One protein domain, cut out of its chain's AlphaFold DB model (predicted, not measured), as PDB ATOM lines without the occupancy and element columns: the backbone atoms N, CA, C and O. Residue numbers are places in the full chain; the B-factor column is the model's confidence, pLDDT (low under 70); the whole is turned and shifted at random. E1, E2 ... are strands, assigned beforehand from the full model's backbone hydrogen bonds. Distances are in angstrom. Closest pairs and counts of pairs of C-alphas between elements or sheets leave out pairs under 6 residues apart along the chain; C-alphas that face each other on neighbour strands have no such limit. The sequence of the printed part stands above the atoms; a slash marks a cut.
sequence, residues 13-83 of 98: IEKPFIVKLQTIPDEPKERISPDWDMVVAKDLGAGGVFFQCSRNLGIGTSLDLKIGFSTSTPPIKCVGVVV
ATOM      1  N   ILE A  13     130.379 123.346  85.800       89.69
ATOM      2  CA  ILE A  13     129.175 122.532  85.884       89.69
ATOM      3  C   ILE A  13     127.992 123.476  85.685       89.69
ATOM      4  O   ILE A  13     127.802 124.413  86.460       89.69
ATOM      5  N   GLU A  14     127.203 123.223  84.645       86.62
ATOM      6  CA  GLU A  14     125.986 123.972  84.313       86.62
ATOM      7  C   GLU A  14     124.771 123.307  84.965       86.62
ATOM      8  O   GLU A  14     123.899 122.742  84.309       86.62
ATOM      9  N   LYS A  15     124.753 123.301  86.298       81.75
ATOM     10  CA  LYS A  15     123.602 122.848  87.081       81.75
ATOM     11  C   LYS A  15     123.160 123.985  87.997       81.75
ATOM     12  O   LYS A  15     124.028 124.638  88.576       81.75
ATOM     13  N   PRO A  16     121.849 124.236  88.143       80.94
ATOM     14  CA  PRO A  16     121.372 125.235  89.082       80.94
ATOM     15  C   PRO A  16     121.754 124.863  90.517       80.94
ATOM     16  O   PRO A  16     121.399 123.784  90.988       80.94
ATOM     17  N   PHE A  17     122.450 125.760  91.214       84.69
ATOM     18  CA  PHE A  17     122.772 125.610  92.638       84.69
ATOM     19  C   PHE A  17     122.303 126.833  93.416       84.69
ATOM     20  O   PHE A  17     122.361 127.955  92.909       84.69
ATOM     21  N   ILE A  18     121.881 126.630  94.664       88.38
ATOM     22  CA  ILE A  18     121.615 127.744  95.573       88.38
ATOM     23  C   ILE A  18     122.945 128.201  96.167       88.38
ATOM     24  O   ILE A  18     123.673 127.424  96.791       88.38
ATOM     25  N   VAL A  19     123.248 129.480  95.990       91.88
ATOM     26  CA  VAL A  19     124.403 130.142  96.588       91.88
ATOM     27  C   VAL A  19     123.882 131.229  97.504       91.88
ATOM     28  O   VAL A  19     123.009 132.000  97.113       91.88
ATOM     29  N   LYS A  20     124.401 131.294  98.729       93.06
ATOM     30  CA  LYS A  20     124.148 132.437  99.602       93.06
ATOM     31  C   LYS A  20     125.272 133.445  99.434       93.06
ATOM     32  O   LYS A  20     126.437 133.041  99.417       93.06
ATOM     33  N   LEU A  21     124.941 134.723  99.333       92.50
ATOM     34  CA  LEU A  21     125.922 135.797  99.238       92.50
ATOM     35  C   LEU A  21     125.597 136.960 100.168       92.50
ATOM     36  O   LEU A  21     124.433 137.238 100.450       92.50
ATOM     37  N   GLN A  22     126.637 137.657 100.599       91.44
ATOM     38  CA  GLN A  22     126.533 138.957 101.252       91.44
ATOM     39  C   GLN A  22     127.644 139.868 100.722       91.44
ATOM     40  O   GLN A  22     128.735 139.399 100.390       91.44
ATOM     41  N   THR A  23     127.369 141.166 100.636       89.56
ATOM     42  CA  THR A  23     128.397 142.153 100.304       89.56
ATOM     43  C   THR A  23     129.321 142.339 101.496       89.56
ATOM     44  O   THR A  23     128.854 142.445 102.630       89.56
ATOM     45  N   ILE A  24     130.625 142.380 101.242       86.94
ATOM     46  CA  ILE A  24     131.608 142.779 102.244       86.94
ATOM     47  C   ILE A  24     131.714 144.308 102.153       86.94
ATOM     48  O   ILE A  24     132.135 144.792 101.102       86.94
ATOM     49  N   PRO A  25     131.290 145.069 103.180       80.19
ATOM     50  CA  PRO A  25     131.413 146.522 103.163       80.19
ATOM     51  C   PRO A  25     132.887 146.931 103.228       80.19
ATOM     52  O   PRO A  25     133.691 146.264 103.888       80.19
ATOM     53  N   ASP A  26     133.219 148.039 102.568       74.44
ATOM     54  CA  ASP A  26     134.580 148.584 102.553       74.44
ATOM     55  C   ASP A  26     135.007 149.074 103.949       74.44
ATOM     56  O   ASP A  26     136.182 148.985 104.309       74.44
ATOM     57  N   GLU A  27     134.050 149.511 104.780       73.31
ATOM     58  CA  GLU A  27     134.292 149.903 106.168       73.31
ATOM     59  C   GLU A  27     133.730 148.893 107.194       73.31
ATOM     60  O   GLU A  27     132.558 148.509 107.132       73.31
ATOM     61  N   PRO A  28     134.504 148.500 108.230       65.56
ATOM     62  CA  PRO A  28     134.068 147.522 109.234       65.56
ATOM     63  C   PRO A  28     132.854 147.951 110.074       65.56
ATOM     64  O   PRO A  28     132.220 147.100 110.701       65.56
ATOM     65  N   LYS A  29     132.559 149.258 110.132       58.19
ATOM     66  CA  LYS A  29     131.505 149.843 110.978       58.19
ATOM     67  C   LYS A  29     130.096 149.670 110.406       58.19
ATOM     68  O   LYS A  29     129.136 149.768 111.160       58.19
ATOM     69  N   GLU A  30     129.969 149.326 109.126       57.91
ATOM     70  CA  GLU A  30     128.682 149.048 108.469       57.91
ATOM     71  C   GLU A  30     128.265 147.571 108.558       57.91
ATOM     72  O   GLU A  30     127.390 147.108 107.830       57.91
ATOM     73  N   ARG A  31     128.863 146.792 109.470       53.06
ATOM     74  CA  ARG A  31     128.435 145.413 109.757       53.06
ATOM     75  C   ARG A  31     127.147 145.381 110.592       53.06
ATOM     76  O   ARG A  31     127.092 144.726 111.629       53.06
ATOM     77  N   ILE A  32     126.091 146.052 110.139       53.94
ATOM     78  CA  ILE A  32     124.730 145.604 110.456       53.94
ATOM     79  C   ILE A  32     124.618 144.274 109.725       53.94
ATOM     80  O   ILE A  32     124.823 144.272 108.517       53.94
ATOM     81  N   SER A  33     124.433 143.159 110.441       55.34
ATOM     82  CA  SER A  33     124.466 141.796 109.887       55.34
ATOM     83  C   SER A  33     123.791 141.751 108.512       55.34
ATOM     84  O   SER A  33     122.560 141.786 108.465       55.34
ATOM     85  N   PRO A  34     124.549 141.750 107.397       63.34
ATOM     86  CA  PRO A  34     123.911 141.882 106.106       63.34
ATOM     87  C   PRO A  34     123.141 140.592 105.869       63.34
ATOM     88  O   PRO A  34     123.698 139.497 105.995       63.34
ATOM     89  N   ASP A  35     121.847 140.724 105.585       75.12
ATOM     90  CA  ASP A  35     121.019 139.574 105.261       75.12
ATOM     91  C   ASP A  35     121.669 138.810 104.107       75.12
ATOM     92  O   ASP A  35     122.046 139.365 103.068       75.12
ATOM     93  N   TRP A  36     121.860 137.511 104.338       87.38
ATOM     94  CA  TRP A  36     122.366 136.611 103.319       87.38
ATOM     95  C   TRP A  36     121.308 136.480 102.233       87.38
ATOM     96  O   TRP A  36     120.250 135.890 102.456       87.38
ATOM     97  N   ASP A  37     121.633 136.939 101.034       88.75
ATOM     98  CA  ASP A  37     120.792 136.712  99.870       88.75
ATOM     99  C   ASP A  37     120.981 135.298  99.363       88.75
ATOM    100  O   ASP A  37     122.112 134.845  99.181       88.75
ATOM    101  N   MET A  38     119.880 134.631  99.037       91.19
ATOM    102  CA  MET A  38     119.931 133.387  98.283       91.19
ATOM    103  C   MET A  38     119.768 133.687  96.797       91.19
ATOM    104  O   MET A  38     118.768 134.264  96.373       91.19
ATOM    105  N   VAL A  39     120.744 133.265  95.999       91.25
ATOM    106  CA  VAL A  39     120.736 133.406  94.544       91.25
ATOM    107  C   VAL A  39     120.862 132.052  93.867       91.25
ATOM    108  O   VAL A  39     121.466 131.115  94.393       91.25
ATOM    109  N   VAL A  40     120.319 131.962  92.656       90.81
ATOM    110  CA  VAL A  40     120.487 130.788  91.800       90.81
ATOM    111  C   VAL A  40     121.735 130.981  90.942       90.81
ATOM    112  O   VAL A  40     121.795 131.882  90.094       90.81
ATOM    113  N   ALA A  41     122.735 130.129  91.153       92.00
ATOM    114  CA  ALA A  41     123.872 129.989  90.258       92.00
ATOM    115  C   ALA A  41     123.444 129.242  88.992       92.00
ATOM    116  O   ALA A  41     122.838 128.180  89.076       92.00
ATOM    117  N   LYS A  42     123.759 129.804  87.826       91.25
ATOM    118  CA  LYS A  42     123.563 129.188  86.508       91.25
ATOM    119  C   LYS A  42     124.701 128.230  86.169       91.25
ATOM    120  O   LYS A  42     124.465 127.186  85.575       91.25
ATOM    121  N   ASP A  43     125.922 128.595  86.554       92.00
ATOM    122  CA  ASP A  43     127.095 127.738  86.431       92.00
ATOM    123  C   ASP A  43     128.066 127.949  87.600       92.00
ATOM    124  O   ASP A  43     128.078 129.002  88.252       92.00
ATOM    125  N   LEU A  44     128.879 126.927  87.867       91.44
ATOM    126  CA  LEU A  44     129.905 126.952  88.903       91.44
ATOM    127  C   LEU A  44     131.162 126.205  88.446       91.44
ATOM    128  O   LEU A  44     131.085 125.118  87.877       91.44
ATOM    129  N   GLY A  45     132.333 126.760  88.742       90.50
ATOM    130  CA  GLY A  45     133.612 126.061  88.656       90.50
ATOM    131  C   GLY A  45     134.569 126.530  89.750       90.50
ATOM    132  O   GLY A  45     134.322 127.530  90.418       90.50
ATOM    133  N   ALA A  46     135.702 125.842  89.903       89.31
ATOM    134  CA  ALA A  46     136.680 126.163  90.951       89.31
ATOM    135  C   ALA A  46     137.243 127.597  90.859       89.31
ATOM    136  O   ALA A  46     137.697 128.148  91.853       89.31
ATOM    137  N   GLY A  47     137.201 128.210  89.669       90.56
ATOM    138  CA  GLY A  47     137.651 129.588  89.442       90.56
ATOM    139  C   GLY A  47     136.554 130.652  89.500       90.56
ATOM    140  O   GLY A  47     136.843 131.813  89.225       90.56
ATOM    141  N   GLY A  48     135.295 130.292  89.763       92.94
ATOM    142  CA  GLY A  48     134.225 131.277  89.896       92.94
ATOM    143  C   GLY A  48     132.827 130.740  89.614       92.94
ATOM    144  O   GLY A  48     132.643 129.637  89.099       92.94
ATOM    145  N   VAL A  49     131.844 131.580  89.920       93.50
ATOM    146  CA  VAL A  49     130.411 131.292  89.825       93.50
ATOM    147  C   VAL A  49     129.727 132.319  88.927       93.50
ATOM    148  O   VAL A  49     130.106 133.493  88.913       93.50
ATOM    149  N   PHE A  50     128.721 131.892  88.172       93.12
ATOM    150  CA  PHE A  50     127.801 132.788  87.481       93.12
ATOM    151  C   PHE A  50     126.402 132.609  88.059       93.12
ATOM    152  O   PHE A  50     125.876 131.502  88.067       93.12
ATOM    153  N   PHE A  51     125.789 133.689  88.538       92.56
ATOM    154  CA  PHE A  51     124.488 133.652  89.204       92.56
ATOM    155  C   PHE A  51     123.597 134.811  88.770       92.56
ATOM    156  O   PHE A  51     124.055 135.791  88.178       92.56
ATOM    157  N   GLN A  52     122.305 134.674  89.056       90.25
ATOM    158  CA  GLN A  52     121.316 135.725  88.863       90.25
ATOM    159  C   GLN A  52     120.994 136.383  90.203       90.25
ATOM    160  O   GLN A  52     120.694 135.696  91.172       90.25
ATOM    161  N   CYS A  53     121.040 137.710  90.240       87.50
ATOM    162  CA  CYS A  53     120.732 138.510  91.417       87.50
ATOM    163  C   CYS A  53     119.794 139.652  91.010       87.50
ATOM    164  O   CYS A  53     119.925 140.187  89.908       87.50
ATOM    165  N   SER A  54     118.849 140.004  91.882       84.06
ATOM    166  CA  SER A  54     117.985 141.179  91.715       84.06
ATOM    167  C   SER A  54     118.698 142.476  92.104       84.06
ATOM    168  O   SER A  54     118.378 143.536  91.571       84.06
ATOM    169  N   ARG A  55     119.687 142.397  93.005       84.00
ATOM    170  CA  ARG A  55     120.496 143.544  93.424       84.00
ATOM    171  C   ARG A  55     121.524 143.906  92.357       84.00
ATOM    172  O   ARG A  55     122.132 143.042  91.723       84.00
ATOM    173  N   ASN A  56     121.752 145.207  92.194       81.94
ATOM    174  CA  ASN A  56     122.806 145.719  91.329       81.94
ATOM    175  C   ASN A  56     124.153 145.628  92.059       81.94
ATOM    176  O   ASN A  56     124.519 146.527  92.811       81.94
ATOM    177  N   LEU A  57     124.863 144.519  91.865       87.44
ATOM    178  CA  LEU A  57     126.216 144.341  92.386       87.44
ATOM    179  C   LEU A  57     127.198 145.032  91.437       87.44
ATOM    180  O   LEU A  57     127.220 144.697  90.256       87.44
ATOM    181  N   GLY A  58     127.985 145.987  91.930       89.31
ATOM    182  CA  GLY A  58     128.992 146.689  91.132       89.31
ATOM    183  C   GLY A  58     130.158 145.781  90.735       89.31
ATOM    184  O   GLY A  58     130.450 144.792  91.401       89.31
ATOM    185  N   ILE A  59     130.851 146.107  89.638       93.75
ATOM    186  CA  ILE A  59     132.136 145.461  89.320       93.75
ATOM    187  C   ILE A  59     133.148 145.878  90.391       93.75
ATOM    188  O   ILE A  59     133.197 147.043  90.768       93.75
ATOM    189  N   GLY A  60     133.952 144.930  90.869       93.69
ATOM    190  CA  GLY A  60     134.909 145.151  91.954       93.69
ATOM    191  C   GLY A  60     134.323 144.944  93.351       93.69
ATOM    192  O   GLY A  60     135.088 144.817  94.301       93.69
ATOM    193  N   THR A  61     132.997 144.824  93.489       91.88
ATOM    194  CA  THR A  61     132.371 144.526  94.781       91.88
ATOM    195  C   THR A  61     132.840 143.167  95.302       91.88
ATOM    196  O   THR A  61     132.747 142.154  94.596       91.88
ATOM    197  N   SER A  62     133.319 143.154  96.547       93.62
ATOM    198  CA  SER A  62     133.703 141.938  97.263       93.62
ATOM    199  C   SER A  62     132.481 141.286  97.902       93.62
ATOM    200  O   SER A  62     131.648 141.948  98.523       93.62
ATOM    201  N   LEU A  63     132.370 139.974  97.740       93.31
ATOM    202  CA  LEU A  63     131.256 139.169  98.218       93.31
ATOM    203  C   LEU A  63     131.784 138.014  99.058       93.31
ATOM    204  O   LEU A  63     132.658 137.269  98.613       93.31
ATOM    205  N   ASP A  64     131.179 137.808 100.219       93.69
ATOM    206  CA  ASP A  64     131.258 136.531 100.914       93.69
ATOM    207  C   ASP A  64     130.238 135.579 100.290       93.69
ATOM    208  O   ASP A  64     129.052 135.898 100.170       93.69
ATOM    209  N   LEU A  65     130.693 134.391  99.912       93.31
ATOM    210  CA  LEU A  65     129.905 133.359  99.254       93.31
ATOM    211  C   LEU A  65     129.844 132.108 100.131       93.31
ATOM    212  O   LEU A  65     130.847 131.657 100.693       93.31
ATOM    213  N   LYS A  66     128.655 131.510 100.212       93.19
ATOM    214  CA  LYS A  66     128.410 130.188 100.798       93.19
ATOM    215  C   LYS A  66     127.715 129.308  99.772       93.19
ATOM    216  O   LYS A  66     126.578 129.577  99.383       93.19
ATOM    217  N   ILE A  67     128.382 128.237  99.363       90.44
ATOM    218  CA  ILE A  67     127.899 127.312  98.337       90.44
ATOM    219  C   ILE A  67     127.616 125.967  99.004       90.44
ATOM    220  O   ILE A  67     128.534 125.297  99.479       90.44
ATOM    221  N   GLY A  68     126.340 125.584  99.065       86.62
ATOM    222  CA  GLY A  68     125.910 124.291  99.598       86.62
ATOM    223  C   GLY A  68     125.569 123.323  98.469       86.62
ATOM    224  O   GLY A  68     124.759 123.655  97.608       86.62
ATOM    225  N   PHE A  69     126.164 122.129  98.483       80.25
ATOM    226  CA  PHE A  69     125.843 121.058  97.524       80.25
ATOM    227  C   PHE A  69     124.907 119.996  98.106       80.25
ATOM    228  O   PHE A  69     124.134 119.390  97.374       80.25
ATOM    229  N   SER A  70     124.985 119.772  99.417       80.00
ATOM    230  CA  SER A  70     124.154 118.838 100.172       80.00
ATOM    231  C   SER A  70     123.889 119.421 101.557       80.00
ATOM    232  O   SER A  70     124.676 120.225 102.055       80.00
ATOM    233  N   THR A  71     122.804 118.999 102.200       78.44
ATOM    234  CA  THR A  71     122.545 119.290 103.619       78.44
ATOM    235  C   THR A  71     123.469 118.505 104.550       78.44
ATOM    236  O   THR A  71     123.661 118.905 105.694       78.44
ATOM    237  N   SER A  72     124.063 117.410 104.064       84.31
ATOM    238  CA  SER A  72     124.979 116.555 104.824       84.31
ATOM    239  C   SER A  72     126.441 117.009 104.792       84.31
ATOM    240  O   SER A  72     127.251 116.477 105.547       84.31
ATOM    241  N   THR A  73     126.800 117.974 103.936       86.62
ATOM    242  CA  THR A  73     128.173 118.483 103.828       86.62
ATOM    243  C   THR A  73     128.255 119.954 104.225       86.62
ATOM    244  O   THR A  73     127.361 120.739 103.892       86.62
ATOM    245  N   PRO A  74     129.325 120.375 104.927       89.00
ATOM    246  CA  PRO A  74     129.541 121.786 105.205       89.00
ATOM    247  C   PRO A  74     129.595 122.600 103.902       89.00
ATOM    248  O   PRO A  74     130.213 122.158 102.929       89.00
ATOM    249  N   PRO A  75     128.987 123.798 103.863       90.38
ATOM    250  CA  PRO A  75     129.038 124.640 102.678       90.38
ATOM    251  C   PRO A  75     130.462 125.145 102.437       90.38
ATOM    252  O   PRO A  75     131.177 125.500 103.381       90.38
ATOM    253  N   ILE A  76     130.844 125.260 101.166       90.75
ATOM    254  CA  ILE A  76     132.083 125.933 100.777       90.75
ATOM    255  C   ILE A  76     131.918 127.422 101.074       90.75
ATOM    256  O   ILE A  76     130.971 128.048 100.596       90.75
ATOM    257  N   LYS A  77     132.841 127.979 101.861       93.19
ATOM    258  CA  LYS A  77     132.923 129.412 102.150       93.19
ATOM    259  C   LYS A  77     134.073 130.006 101.349       93.19
ATOM    260  O   LYS A  77     135.185 129.482 101.415       93.19
ATOM    261  N   CYS A  78     133.824 131.076 100.611       93.75
ATOM    262  CA  CYS A  78     134.870 131.773  99.871       93.75
ATOM    263  C   CYS A  78     134.540 133.254  99.693       93.75
ATOM    264  O   CYS A  78     133.381 133.650  99.760       93.75
ATOM    265  N   VAL A  79     135.575 134.050  99.440       94.69
ATOM    266  CA  VAL A  79     135.433 135.444  99.023       94.69
ATOM    267  C   VAL A  79     135.575 135.504  97.509       94.69
ATOM    268  O   VAL A  79     136.488 134.902  96.938       94.69
ATOM    269  N   GLY A  80     134.661 136.209  96.856       94.00
ATOM    270  CA  GLY A  80     134.696 136.468  95.423       94.00
ATOM    271  C   GLY A  80     134.620 137.959  95.132       94.00
ATOM    272  O   GLY A  80     134.092 138.729  95.925       94.00
ATOM    273  N   VAL A  81     135.112 138.358  93.963       95.56
ATOM    274  CA  VAL A  81     134.964 139.723  93.449       95.56
ATOM    275  C   VAL A  81     134.117 139.676  92.187       95.56
ATOM    276  O   VAL A  81     134.298 138.807  91.327       95.56
ATOM    277  N   VAL A  82     133.181 140.610  92.057       94.38
ATOM    278  CA  VAL A  82     132.361 140.733  90.849       94.38
ATOM    279  C   VAL A  82     133.230 141.221  89.692       94.38
ATOM    280  O   VAL A  82     133.638 142.378  89.646       94.38
ATOM    281  N   VAL A  83     133.500 140.345  88.723       95.44
ATOM    282  CA  VAL A  83     134.336 140.672  87.548       95.44
ATOM    283  C   VAL A  83     133.533 141.079  86.312       95.44
ATOM    284  O   VAL A  83     134.076 141.673  85.383       95.44
TER     285      VAL A  83
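AT A GLANCE: This is residues 13 to 83 of the 98 residues of the protein "PilZ domain-containing protein" of marine sediment metagenome (UniProt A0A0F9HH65). One sheet of five strands curls like part of a barrel that stays open, with E2 bending sharply so that its later part and E3 fold over towards E5. The loop of residues 24 to 36, between E1 and E2, extends at one end of the sheet. The printed part has 71 residues with no named helix and strands E1 to E5 along the chain; the class is all strand, though only 33 residues are in named elements. The sheet's order is E3, E2, E1, E4, E5, all antiparallel. The whole is compact, with a radius of gyration of the C-alphas of 12.3 A and spans of 35 by 26 by 21 A.

IN THESE COORDINATES: E1, residues 17 to 23, runs 19.1 A from C-alpha 17 at (122.772, 125.610, 92.638). E2, residues 37 to 45, runs 20.1 A and bends by 83 degrees at residue 42. E3 is residues 48 to 52, 13.7 A; E4 is residues 62 to 67, 15.8 A. E5, residues 76 to 81, runs 15.9 A to C-alpha 81 at (134.964, 139.723, 93.449).

HOW THE PARTS SIT: E1 and E2 form a hairpin, with N 19 and O 39 at 2.9 A. In the hairpin of E2 and E3, N 50 and O 43 are 3.0 A apart. E1 and E4 are antiparallel at 150 degrees, with N 20 and O 66 at 2.8 A. In the hairpin of E4 and E5, N 65 and O 78 are 2.8 A apart. These N and O pairs are within hydrogen-bond range. E1, E2 and E3 form a meander, each strand the antiparallel neighbour of the one before; with E4, antiparallel neighbour of E1, they form a Greek key. The closest C-alphas of edge strands E3 and E5, Gly 48 and Gly 80, are 7.6 A apart. E2 and E4 are apart.

THE WHOLE: The C-alphas farthest apart, Glu 14 and Lys 29, are 37.6 A apart. The printed part has no cut. The link E1 to E2 is long; E2 to E3 is tight. Residues 28 to 34 have pLDDT under 70.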